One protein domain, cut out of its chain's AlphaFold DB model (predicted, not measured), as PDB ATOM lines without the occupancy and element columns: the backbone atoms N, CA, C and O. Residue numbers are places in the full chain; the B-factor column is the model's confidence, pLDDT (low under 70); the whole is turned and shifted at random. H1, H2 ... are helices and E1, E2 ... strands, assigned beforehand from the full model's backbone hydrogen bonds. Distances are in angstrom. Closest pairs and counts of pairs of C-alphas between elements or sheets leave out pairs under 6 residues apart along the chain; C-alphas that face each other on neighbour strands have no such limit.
ATOM      1  N   ASN A   5     -60.664 -32.379 -57.502       69.25
ATOM      2  CA  ASN A   5     -60.065 -33.201 -56.454       69.25
ATOM      3  C   ASN A   5     -58.702 -33.778 -56.852       69.25
ATOM      4  O   ASN A   5     -57.816 -33.877 -56.008       69.25
ATOM      5  N   THR A   6     -58.506 -34.124 -58.128       73.81
ATOM      6  CA  THR A   6     -57.221 -34.646 -58.623       73.81
ATOM      7  C   THR A   6     -56.181 -33.525 -58.690       73.81
ATOM      8  O   THR A   6     -55.040 -33.720 -58.280       73.81
ATOM      9  N   ALA A   7     -56.587 -32.329 -59.129       68.06
ATOM     10  CA  ALA A   7     -55.724 -31.148 -59.122       68.06
ATOM     11  C   ALA A   7     -55.311 -30.746 -57.693       68.06
ATOM     12  O   ALA A   7     -54.131 -30.520 -57.443       68.06
ATOM     13  N   PHE A   8     -56.252 -30.743 -56.743       69.12
ATOM     14  CA  PHE A   8     -55.968 -30.460 -55.334       69.12
ATOM     15  C   PHE A   8     -55.077 -31.529 -54.679       69.12
ATOM     16  O   PHE A   8     -54.186 -31.201 -53.901       69.12
ATOM     17  N   ALA A   9     -55.287 -32.812 -54.994       73.00
ATOM     18  CA  ALA A   9     -54.451 -33.897 -54.483       73.00
ATOM     19  C   ALA A   9     -53.012 -33.815 -55.014       73.00
ATOM     20  O   ALA A   9     -52.069 -34.015 -54.245       73.00
ATOM     21  N   GLN A  10     -52.836 -33.476 -56.296       78.06
ATOM     22  CA  GLN A  10     -51.513 -33.253 -56.879       78.06
ATOM     23  C   GLN A  10     -50.836 -32.039 -56.239       78.06
ATOM     24  O   GLN A  10     -49.721 -32.162 -55.750       78.06
ATOM     25  N   GLU A  11     -51.547 -30.914 -56.118       72.25
ATOM     26  CA  GLU A  11     -51.039 -29.707 -55.458       72.25
ATOM     27  C   GLU A  11     -50.603 -29.987 -54.010       72.25
ATOM     28  O   GLU A  11     -49.544 -29.543 -53.569       72.25
ATOM     29  N   LYS A  12     -51.387 -30.771 -53.257       69.81
ATOM     30  CA  LYS A  12     -51.031 -31.176 -51.890       69.81
ATOM     31  C   LYS A  12     -49.830 -32.112 -51.839       69.81
ATOM     32  O   LYS A  12     -49.031 -32.004 -50.912       69.81
ATOM     33  N   THR A  13     -49.697 -33.008 -52.811       74.00
ATOM     34  CA  THR A  13     -48.538 -33.904 -52.924       74.00
ATOM     35  C   THR A  13     -47.275 -33.101 -53.226       74.00
ATOM     36  O   THR A  13     -46.285 -33.242 -52.514       74.00
ATOM     37  N   ASP A  14     -47.349 -32.169 -54.176       74.38
ATOM     38  CA  ASP A  14     -46.237 -31.290 -54.540       74.38
ATOM     39  C   ASP A  14     -45.819 -30.400 -53.354       74.38
ATOM     40  O   ASP A  14     -44.629 -30.243 -53.079       74.38
ATOM     41  N   GLN A  15     -46.786 -29.875 -52.585       63.16
ATOM     42  CA  GLN A  15     -46.523 -29.121 -51.349       63.16
ATOM     43  C   GLN A  15     -45.791 -29.969 -50.294       63.16
ATOM     44  O   GLN A  15     -44.858 -29.483 -49.652       63.16
ATOM     45  N   LEU A  16     -46.190 -31.232 -50.110       67.69
ATOM     46  CA  LEU A  16     -45.556 -32.145 -49.152       67.69
ATOM     47  C   LEU A  16     -44.137 -32.539 -49.578       67.69
ATOM     48  O   LEU A  16     -43.236 -32.584 -48.737       67.69
ATOM     49  N   ASP A  17     -43.915 -32.800 -50.863       72.38
ATOM     50  CA  ASP A  17     -42.595 -33.169 -51.377       72.38
ATOM     51  C   ASP A  17     -41.632 -31.973 -51.399       72.38
ATOM     52  O   ASP A  17     -40.450 -32.126 -51.067       72.38
ATOM     53  N   ALA A  18     -42.130 -30.762 -51.670       66.12
ATOM     54  CA  ALA A  18     -41.366 -29.528 -51.496       66.12
ATOM     55  C   ALA A  18     -40.947 -29.329 -50.028       66.12
ATOM     56  O   ALA A  18     -39.769 -29.086 -49.753       66.12
ATOM     57  N   ALA A  19     -41.872 -29.521 -49.079       61.94
ATOM     58  CA  ALA A  19     -41.584 -29.417 -47.648       61.94
ATOM     59  C   ALA A  19     -40.539 -30.453 -47.187       61.94
ATOM     60  O   ALA A  19     -39.589 -30.113 -46.482       61.94
ATOM     61  N   ARG A  20     -40.641 -31.709 -47.649       68.12
ATOM     62  CA  ARG A  20     -39.641 -32.761 -47.374       68.12
ATOM     63  C   ARG A  20     -38.270 -32.427 -47.949       68.12
ATOM     64  O   ARG A  20     -37.253 -32.643 -47.288       68.12
ATOM     65  N   THR A  21     -38.234 -31.892 -49.165       71.44
ATOM     66  CA  THR A  21     -36.991 -31.473 -49.823       71.44
ATOM     67  C   THR A  21     -36.318 -30.348 -49.038       71.44
ATOM     68  O   THR A  21     -35.113 -30.401 -48.797       71.44
ATOM     69  N   GLN A  22     -37.098 -29.376 -48.561       64.12
ATOM     70  CA  GLN A  22     -36.607 -28.283 -47.727       64.12
ATOM     71  C   GLN A  22     -36.080 -28.776 -46.371       64.12
ATOM     72  O   GLN A  22     -34.996 -28.364 -45.951       64.12
ATOM     73  N   ALA A  23     -36.796 -29.692 -45.712       68.50
ATOM     74  CA  ALA A  23     -36.367 -30.288 -44.449       68.50
ATOM     75  C   ALA A  23     -35.040 -31.051 -44.593       68.50
ATOM     76  O   ALA A  23     -34.149 -30.912 -43.753       68.50
ATOM     77  N   ARG A  24     -34.879 -31.807 -45.686       74.75
ATOM     78  CA  ARG A  24     -33.638 -32.532 -45.988       74.75
ATOM     79  C   ARG A  24     -32.481 -31.588 -46.303       74.75
ATOM     80  O   ARG A  24     -31.421 -31.729 -45.710       74.75
ATOM     81  N   ALA A  25     -32.702 -30.588 -47.155       71.31
ATOM     82  CA  ALA A  25     -31.685 -29.588 -47.476       71.31
ATOM     83  C   ALA A  25     -31.206 -28.835 -46.225       71.31
ATOM     84  O   ALA A  25     -30.028 -28.505 -46.108       71.31
ATOM     85  N   PHE A  26     -32.105 -28.576 -45.272       76.69
ATOM     86  CA  PHE A  26     -31.742 -27.989 -43.989       76.69
ATOM     87  C   PHE A  26     -30.896 -28.935 -43.126       76.69
ATOM     88  O   PHE A  26     -29.879 -28.501 -42.584       76.69
ATOM     89  N   GLN A  27     -31.270 -30.214 -43.034       79.00
ATOM     90  CA  GLN A  27     -30.480 -31.209 -42.307       79.00
ATOM     91  C   GLN A  27     -29.075 -31.358 -42.904       79.00
ATOM     92  O   GLN A  27     -28.099 -31.336 -42.163       79.00
ATOM     93  N   ASP A  28     -28.954 -31.366 -44.232       80.81
ATOM     94  CA  ASP A  28     -27.657 -31.431 -44.911       80.81
ATOM     95  C   ASP A  28     -26.749 -30.233 -44.556       80.81
ATOM     96  O   ASP A  28     -25.529 -30.373 -44.530       80.81
ATOM     97  N   ARG A  29     -27.312 -29.045 -44.275       81.69
ATOM     98  CA  ARG A  29     -26.531 -27.881 -43.802       81.69
ATOM     99  C   ARG A  29     -26.023 -28.069 -42.373       81.69
ATOM    100  O   ARG A  29     -24.916 -27.627 -42.072       81.69
ATOM    101  N   ILE A  30     -26.820 -28.692 -41.499       83.00
ATOM    102  CA  ILE A  30     -26.388 -29.044 -40.135       83.00
ATOM    103  C   ILE A  30     -25.237 -30.048 -40.222       83.00
ATOM    104  O   ILE A  30     -24.201 -29.846 -39.601       83.00
ATOM    105  N   ASP A  31     -25.396 -31.086 -41.043       84.69
ATOM    106  CA  ASP A  31     -24.419 -32.173 -41.175       84.69
ATOM    107  C   ASP A  31     -23.079 -31.702 -41.777       84.69
ATOM    108  O   ASP A  31     -22.051 -32.355 -41.598       84.69
ATOM    109  N   ARG A  32     -23.077 -30.563 -42.483       83.50
ATOM    110  CA  ARG A  32     -21.878 -29.902 -43.027       83.50
ATOM    111  C   ARG A  32     -21.275 -28.831 -42.110       83.50
ATOM    112  O   ARG A  32     -20.389 -28.107 -42.557       83.50
ATOM    113  N   ASP A  33     -21.759 -28.690 -40.876       85.75
ATOM    114  CA  ASP A  33     -21.347 -27.633 -39.937       85.75
ATOM    115  C   ASP A  33     -21.509 -26.205 -40.510       85.75
ATOM    116  O   ASP A  33     -20.805 -25.265 -40.137       85.75
ATOM    117  N   GLU A  34     -22.457 -26.005 -41.431       83.75
ATOM    118  CA  GLU A  34     -22.773 -24.677 -41.977       83.75
ATOM    119  C   GLU A  34     -23.716 -23.900 -41.053       83.75
ATOM    120  O   GLU A  34     -23.753 -22.668 -41.086       83.75
ATOM    121  N   VAL A  35     -24.495 -24.613 -40.238       86.94
ATOM    122  CA  VAL A  35     -25.424 -24.044 -39.261       86.94
ATOM    123  C   VAL A  35     -25.375 -24.848 -37.961       86.94
ATOM    124  O   VAL A  35     -25.444 -26.071 -37.976       86.94
ATOM    125  N   GLU A  36     -25.288 -24.169 -36.819       90.44
ATOM    126  CA  GLU A  36     -25.296 -24.802 -35.493       90.44
ATOM    127  C   GLU A  36     -26.609 -24.537 -34.759       90.44
ATOM    128  O   GLU A  36     -27.182 -23.453 -34.858       90.44
ATOM    129  N   ARG A  37     -27.089 -25.497 -33.965       88.88
ATOM    130  CA  ARG A  37     -28.243 -25.274 -33.084       88.88
ATOM    131  C   ARG A  37     -27.805 -24.498 -31.841       88.88
ATOM    132  O   ARG A  37     -26.887 -24.920 -31.147       88.88
ATOM    133  N   ILE A  38     -28.512 -23.416 -31.514       88.50
ATOM    134  CA  ILE A  38     -28.192 -22.543 -30.366       88.50
ATOM    135  C   ILE A  38     -29.293 -22.500 -29.287       88.50
ATOM    136  O   ILE A  38     -29.278 -21.607 -28.440       88.50
ATOM    137  N   GLY A  39     -30.242 -23.444 -29.322       84.75
ATOM    138  CA  GLY A  39     -31.362 -23.569 -28.371       84.75
ATOM    139  C   GLY A  39     -32.698 -23.032 -28.905       84.75
ATOM    140  O   GLY A  39     -32.704 -22.252 -29.852       84.75
ATOM    141  N   ASP A  40     -33.818 -23.484 -28.322       83.62
ATOM    142  CA  ASP A  40     -35.203 -23.059 -28.632       83.62
ATOM    143  C   ASP A  40     -35.566 -23.078 -30.126       83.62
ATOM    144  O   ASP A  40     -36.107 -22.121 -30.674       83.62
ATOM    145  N   ASP A  41     -35.175 -24.157 -30.809       85.44
ATOM    146  CA  ASP A  41     -35.307 -24.324 -32.266       85.44
ATOM    147  C   ASP A  41     -34.699 -23.199 -33.108       85.44
ATOM    148  O   ASP A  41     -35.021 -23.023 -34.285       85.44
ATOM    149  N   ARG A  42     -33.736 -22.482 -32.528       84.06
ATOM    150  CA  ARG A  42     -32.921 -21.505 -33.229       84.06
ATOM    151  C   ARG A  42     -31.600 -22.103 -33.675       84.06
ATOM    152  O   ARG A  42     -30.970 -22.894 -32.964       84.06
ATOM    153  N   TYR A  43     -31.150 -21.639 -34.827       87.06
ATOM    154  CA  TYR A  43     -29.909 -22.054 -35.461       87.06
ATOM    155  C   TYR A  43     -29.102 -20.826 -35.832       87.06
ATOM    156  O   TYR A  43     -29.692 -19.820 -36.210       87.06
ATOM    157  N   ARG A  44     -27.777 -20.898 -35.710       85.31
ATOM    158  CA  ARG A  44     -26.841 -19.856 -36.124       85.31
ATOM    159  C   ARG A  44     -26.097 -20.296 -37.374       85.31
ATOM    160  O   ARG A  44     -25.581 -21.405 -37.414       85.31
ATOM    161  N   VAL A  45     -25.981 -19.412 -38.352       83.69
ATOM    162  CA  VAL A  45     -25.166 -19.641 -39.546       83.69
ATOM    163  C   VAL A  45     -23.680 -19.482 -39.215       83.69
ATOM    164  O   VAL A  45     -23.278 -18.494 -38.598       83.69
ATOM    165  N   LEU A  46     -22.852 -20.442 -39.620       81.75
ATOM    166  CA  LEU A  46     -21.415 -20.492 -39.325       81.75
ATOM    167  C   LEU A  46     -20.525 -20.082 -40.505       81.75
ATOM    168  O   LEU A  46     -19.370 -19.697 -40.305       81.75
ATOM    169  N   THR A  47     -21.057 -20.113 -41.721       75.56
ATOM    170  CA  THR A  47     -20.322 -19.866 -42.969       75.56
ATOM    171  C   THR A  47     -21.049 -18.834 -43.840       75.56
ATOM    172  O   THR A  47     -22.138 -18.395 -43.496       75.56
ATOM    173  N   GLY A  48     -20.436 -18.385 -44.938       69.19
ATOM    174  CA  GLY A  48     -21.086 -17.459 -45.877       69.19
ATOM    175  C   GLY A  48     -21.202 -16.005 -45.397       69.19
ATOM    176  O   GLY A  48     -20.635 -15.598 -44.377       69.19
ATOM    177  N   TRP A  49     -21.906 -15.199 -46.191       58.00
ATOM    178  CA  TRP A  49     -22.104 -13.763 -45.961       58.00
ATOM    179  C   TRP A  49     -23.085 -13.466 -44.810       58.00
ATOM    180  O   TRP A  49     -22.979 -12.428 -44.152       58.00
ATOM    181  N   ASP A  50     -23.999 -14.394 -44.526       64.75
ATOM    182  CA  ASP A  50     -24.970 -14.377 -43.430       64.75
ATOM    183  C   ASP A  50     -24.411 -14.992 -42.134       64.75
ATOM    184  O   ASP A  50     -25.136 -15.145 -41.151       64.75
ATOM    185  N   ARG A  51     -23.104 -15.294 -42.066       76.25
ATOM    186  CA  ARG A  51     -22.464 -15.830 -40.857       76.25
ATOM    187  C   ARG A  51     -22.819 -15.018 -39.607       76.25
ATOM    188  O   ARG A  51     -22.630 -13.801 -39.534       76.25
ATOM    189  N   GLY A  52     -23.258 -15.730 -38.577       73.00
ATOM    190  CA  GLY A  52     -23.721 -15.191 -37.306       73.00
ATOM    191  C   GLY A  52     -25.214 -14.868 -37.276       73.00
ATOM    192  O   GLY A  52     -25.726 -14.580 -36.192       73.00
ATOM    193  N   GLU A  53     -25.921 -14.925 -38.411       74.38
ATOM    194  CA  GLU A  53     -27.381 -14.848 -38.426       74.38
ATOM    195  C   GLU A  53     -27.989 -16.003 -37.670       74.38
ATOM    196  O   GLU A  53     -27.465 -17.113 -37.658       74.38
ATOM    197  N   VAL A  54     -29.114 -15.708 -37.031       78.94
ATOM    198  CA  VAL A  54     -29.911 -16.699 -36.339       78.94
ATOM    199  C   VAL A  54     -31.234 -16.813 -37.071       78.94
ATOM    200  O   VAL A  54     -31.787 -15.809 -37.487       78.94
ATOM    201  N   PHE A  55     -31.766 -18.013 -37.216       80.31
ATOM    202  CA  PHE A  55     -33.121 -18.235 -37.709       80.31
ATOM    203  C   PHE A  55     -33.826 -19.241 -36.813       80.31
ATOM    204  O   PHE A  55     -33.174 -20.015 -36.106       80.31
ATOM    205  N   THR A  56     -35.152 -19.205 -36.818       82.44
ATOM    206  CA  THR A  56     -35.973 -20.141 -36.049       82.44
ATOM    207  C   THR A  56     -36.567 -21.160 -37.002       82.44
ATOM    208  O   THR A  56     -37.052 -20.803 -38.072       82.44
ATOM    209  N   VAL A  57     -36.542 -22.430 -36.620       82.25
ATOM    210  CA  VAL A  57     -37.176 -23.502 -37.382       82.25
ATOM    211  C   VAL A  57     -38.442 -23.915 -36.657       82.25
ATOM    212  O   VAL A  57     -38.374 -24.481 -35.569       82.25
ATOM    213  N   ARG A  58     -39.606 -23.657 -37.253       81.06
ATOM    214  CA  ARG A  58     -40.847 -24.261 -36.773       81.06
ATOM    215  C   ARG A  58     -40.835 -25.726 -37.168       81.06
ATOM    216  O   ARG A  58     -40.527 -26.062 -38.313       81.06
ATOM    217  N   ARG A  59     -41.150 -26.591 -36.212       81.44
ATOM    218  CA  ARG A  59     -41.210 -28.032 -36.432       81.44
ATOM    219  C   ARG A  59     -42.651 -28.518 -36.406       81.44
ATOM    220  O   ARG A  59     -43.455 -28.023 -35.618       81.44
ATOM    221  N   ASN A  60     -42.955 -29.490 -37.260       80.19
ATOM    222  CA  ASN A  60     -44.256 -30.149 -37.270       80.19
ATOM    223  C   ASN A  60     -44.396 -31.105 -36.064       80.19
ATOM    224  O   ASN A  60     -43.457 -31.319 -35.294       80.19
ATOM    225  N   ALA A  61     -45.567 -31.731 -35.912       76.56
ATOM    226  CA  ALA A  61     -45.834 -32.687 -34.831       76.56
ATOM    227  C   ALA A  61     -44.922 -33.935 -34.848       76.56
ATOM    228  O   ALA A  61     -44.788 -34.601 -33.824       76.56
ATOM    229  N   ALA A  62     -44.291 -34.246 -35.985       75.88
ATOM    230  CA  ALA A  62     -43.314 -35.325 -36.122       75.88
ATOM    231  C   ALA A  62     -41.874 -34.881 -35.780       75.88
ATOM    232  O   ALA A  62     -40.954 -35.695 -35.817       75.88
ATOM    233  N   GLY A  63     -41.668 -33.607 -35.424       71.31
ATOM    234  CA  GLY A  63     -40.360 -33.039 -35.100       71.31
ATOM    235  C   GLY A  63     -39.526 -32.643 -36.320       71.31
ATOM    236  O   GLY A  63     -38.375 -32.234 -36.161       71.31
ATOM    237  N   GLU A  64     -40.073 -32.720 -37.530       72.94
ATOM    238  CA  GLU A  64     -39.389 -32.341 -38.770       72.94
ATOM    239  C   GLU A  64     -39.456 -30.825 -38.980       72.94
ATOM    240  O   GLU A  64     -40.399 -30.175 -38.530       72.94
ATOM    241  N   ALA A  65     -38.461 -30.253 -39.663       71.25
ATOM    242  CA  ALA A  65     -38.476 -28.840 -40.029       71.25
ATOM    243  C   ALA A  65     -39.641 -28.568 -40.996       71.25
ATOM    244  O   ALA A  65     -39.662 -29.093 -42.104       71.25
ATOM    245  N   GLU A  66     -40.606 -27.768 -40.558       74.06
ATOM    246  CA  GLU A  66     -41.799 -27.401 -41.325       74.06
ATOM    247  C   GLU A  66     -41.622 -26.034 -41.987       74.06
ATOM    248  O   GLU A  66     -41.994 -25.840 -43.140       74.06
ATOM    249  N   GLU A  67     -41.034 -25.082 -41.262       73.62
ATOM    250  CA  GLU A  67     -40.873 -23.706 -41.718       73.62
ATOM    251  C   GLU A  67     -39.564 -23.124 -41.182       73.62
ATOM    252  O   GLU A  67     -39.255 -23.244 -39.996       73.62
ATOM    253  N   ILE A  68     -38.792 -22.467 -42.049       71.50
ATOM    254  CA  ILE A  68     -37.604 -21.705 -41.658       71.50
ATOM    255  C   ILE A  68     -38.001 -20.232 -41.610       71.50
ATOM    256  O   ILE A  68     -38.174 -19.587 -42.641       71.50
ATOM    257  N   LEU A  69     -38.136 -19.696 -40.403       68.12
ATOM    258  CA  LEU A  69     -38.446 -18.295 -40.166       68.12
ATOM    259  C   LEU A  69     -37.142 -17.495 -40.148       68.12
ATOM    260  O   LEU A  69     -36.380 -17.532 -39.174       68.12
ATOM    261  N   ALA A  70     -36.887 -16.774 -41.240       65.94
ATOM    262  CA  ALA A  70     -35.766 -15.847 -41.333       65.94
ATOM    263  C   ALA A  70     -35.870 -14.789 -40.225       65.94
ATOM    264  O   ALA A  70     -36.920 -14.162 -40.052       65.94
ATOM    265  N   GLN A  71     -34.789 -14.550 -39.476       75.62
ATOM    266  CA  GLN A  71     -34.810 -13.435 -38.536       75.62
ATOM    267  C   GLN A  71     -34.632 -12.117 -39.270       75.62
ATOM    268  O   GLN A  71     -33.643 -11.862 -39.948       75.62
TER     269      GLN A  71
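This is residues 5 to 71 of the 396 residues of the protein "DUF932 domain-containing protein" of Streptomyces sp. CRXT-G-22 (UniProt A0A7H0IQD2). A small, strongly twisted sheet of four strands, E1 to E4, has one long helix, H1, crossing one face, while the other face is bare. Only the later part of H1 packs on the sheet; residues 5 to 15 stick out as a free arm and make much of the length. The printed part has 67 residues, in the order H1, E1, E2, E3, E4; the strands form a meander, each the antiparallel neighbour of the one before, and the class is mixed, helices and strands. The whole is loose, with a radius of gyration of the C-alphas of 14.0 A and spans of 45 by 22 by 20 A.

E1 is residues 35 to 39, E2 residues 42 to 45, E3 residues 54 to 59, 16.0 A long from first to last C-alpha, and E4 residues 65 to 70, 13.3 A, ending at C-alpha 70 (-35.766, -15.847, -41.333). H1, residues 5 to 31, covers 38.8 A from C-alpha 5 (-60.065, -33.201, -56.454) to C-alpha 31 (-24.419, -32.173, -41.175).

The hairpin E1 and E2 has N 36 and O 44 within hydrogen-bond range at 2.8 A. In the hairpin E2 and E3, N 43 and O 55 are 2.9 A apart. In the hairpin E3 and E4, N 58 and O 67 are 2.8 A apart. E1 and E4 are the edge strands and are apart. H1 is on the sheet at a height of 9.7 A, across the strands, at 68 degrees to E4 on the local plane. The closest C-alphas of H1 and E4 are those of Ala 23 and Ala 65, 5.1 A apart. In H1 every O i to N i+4 pair is within hydrogen-bond range.

The C-alphas of Asn 5 and Gly 52, the two farthest apart, are 44.9 A apart. The printed part has no cut and no long link. Mean pLDDT of the printed part is 76.0, with 16 residues under 70, among them 48 to 50.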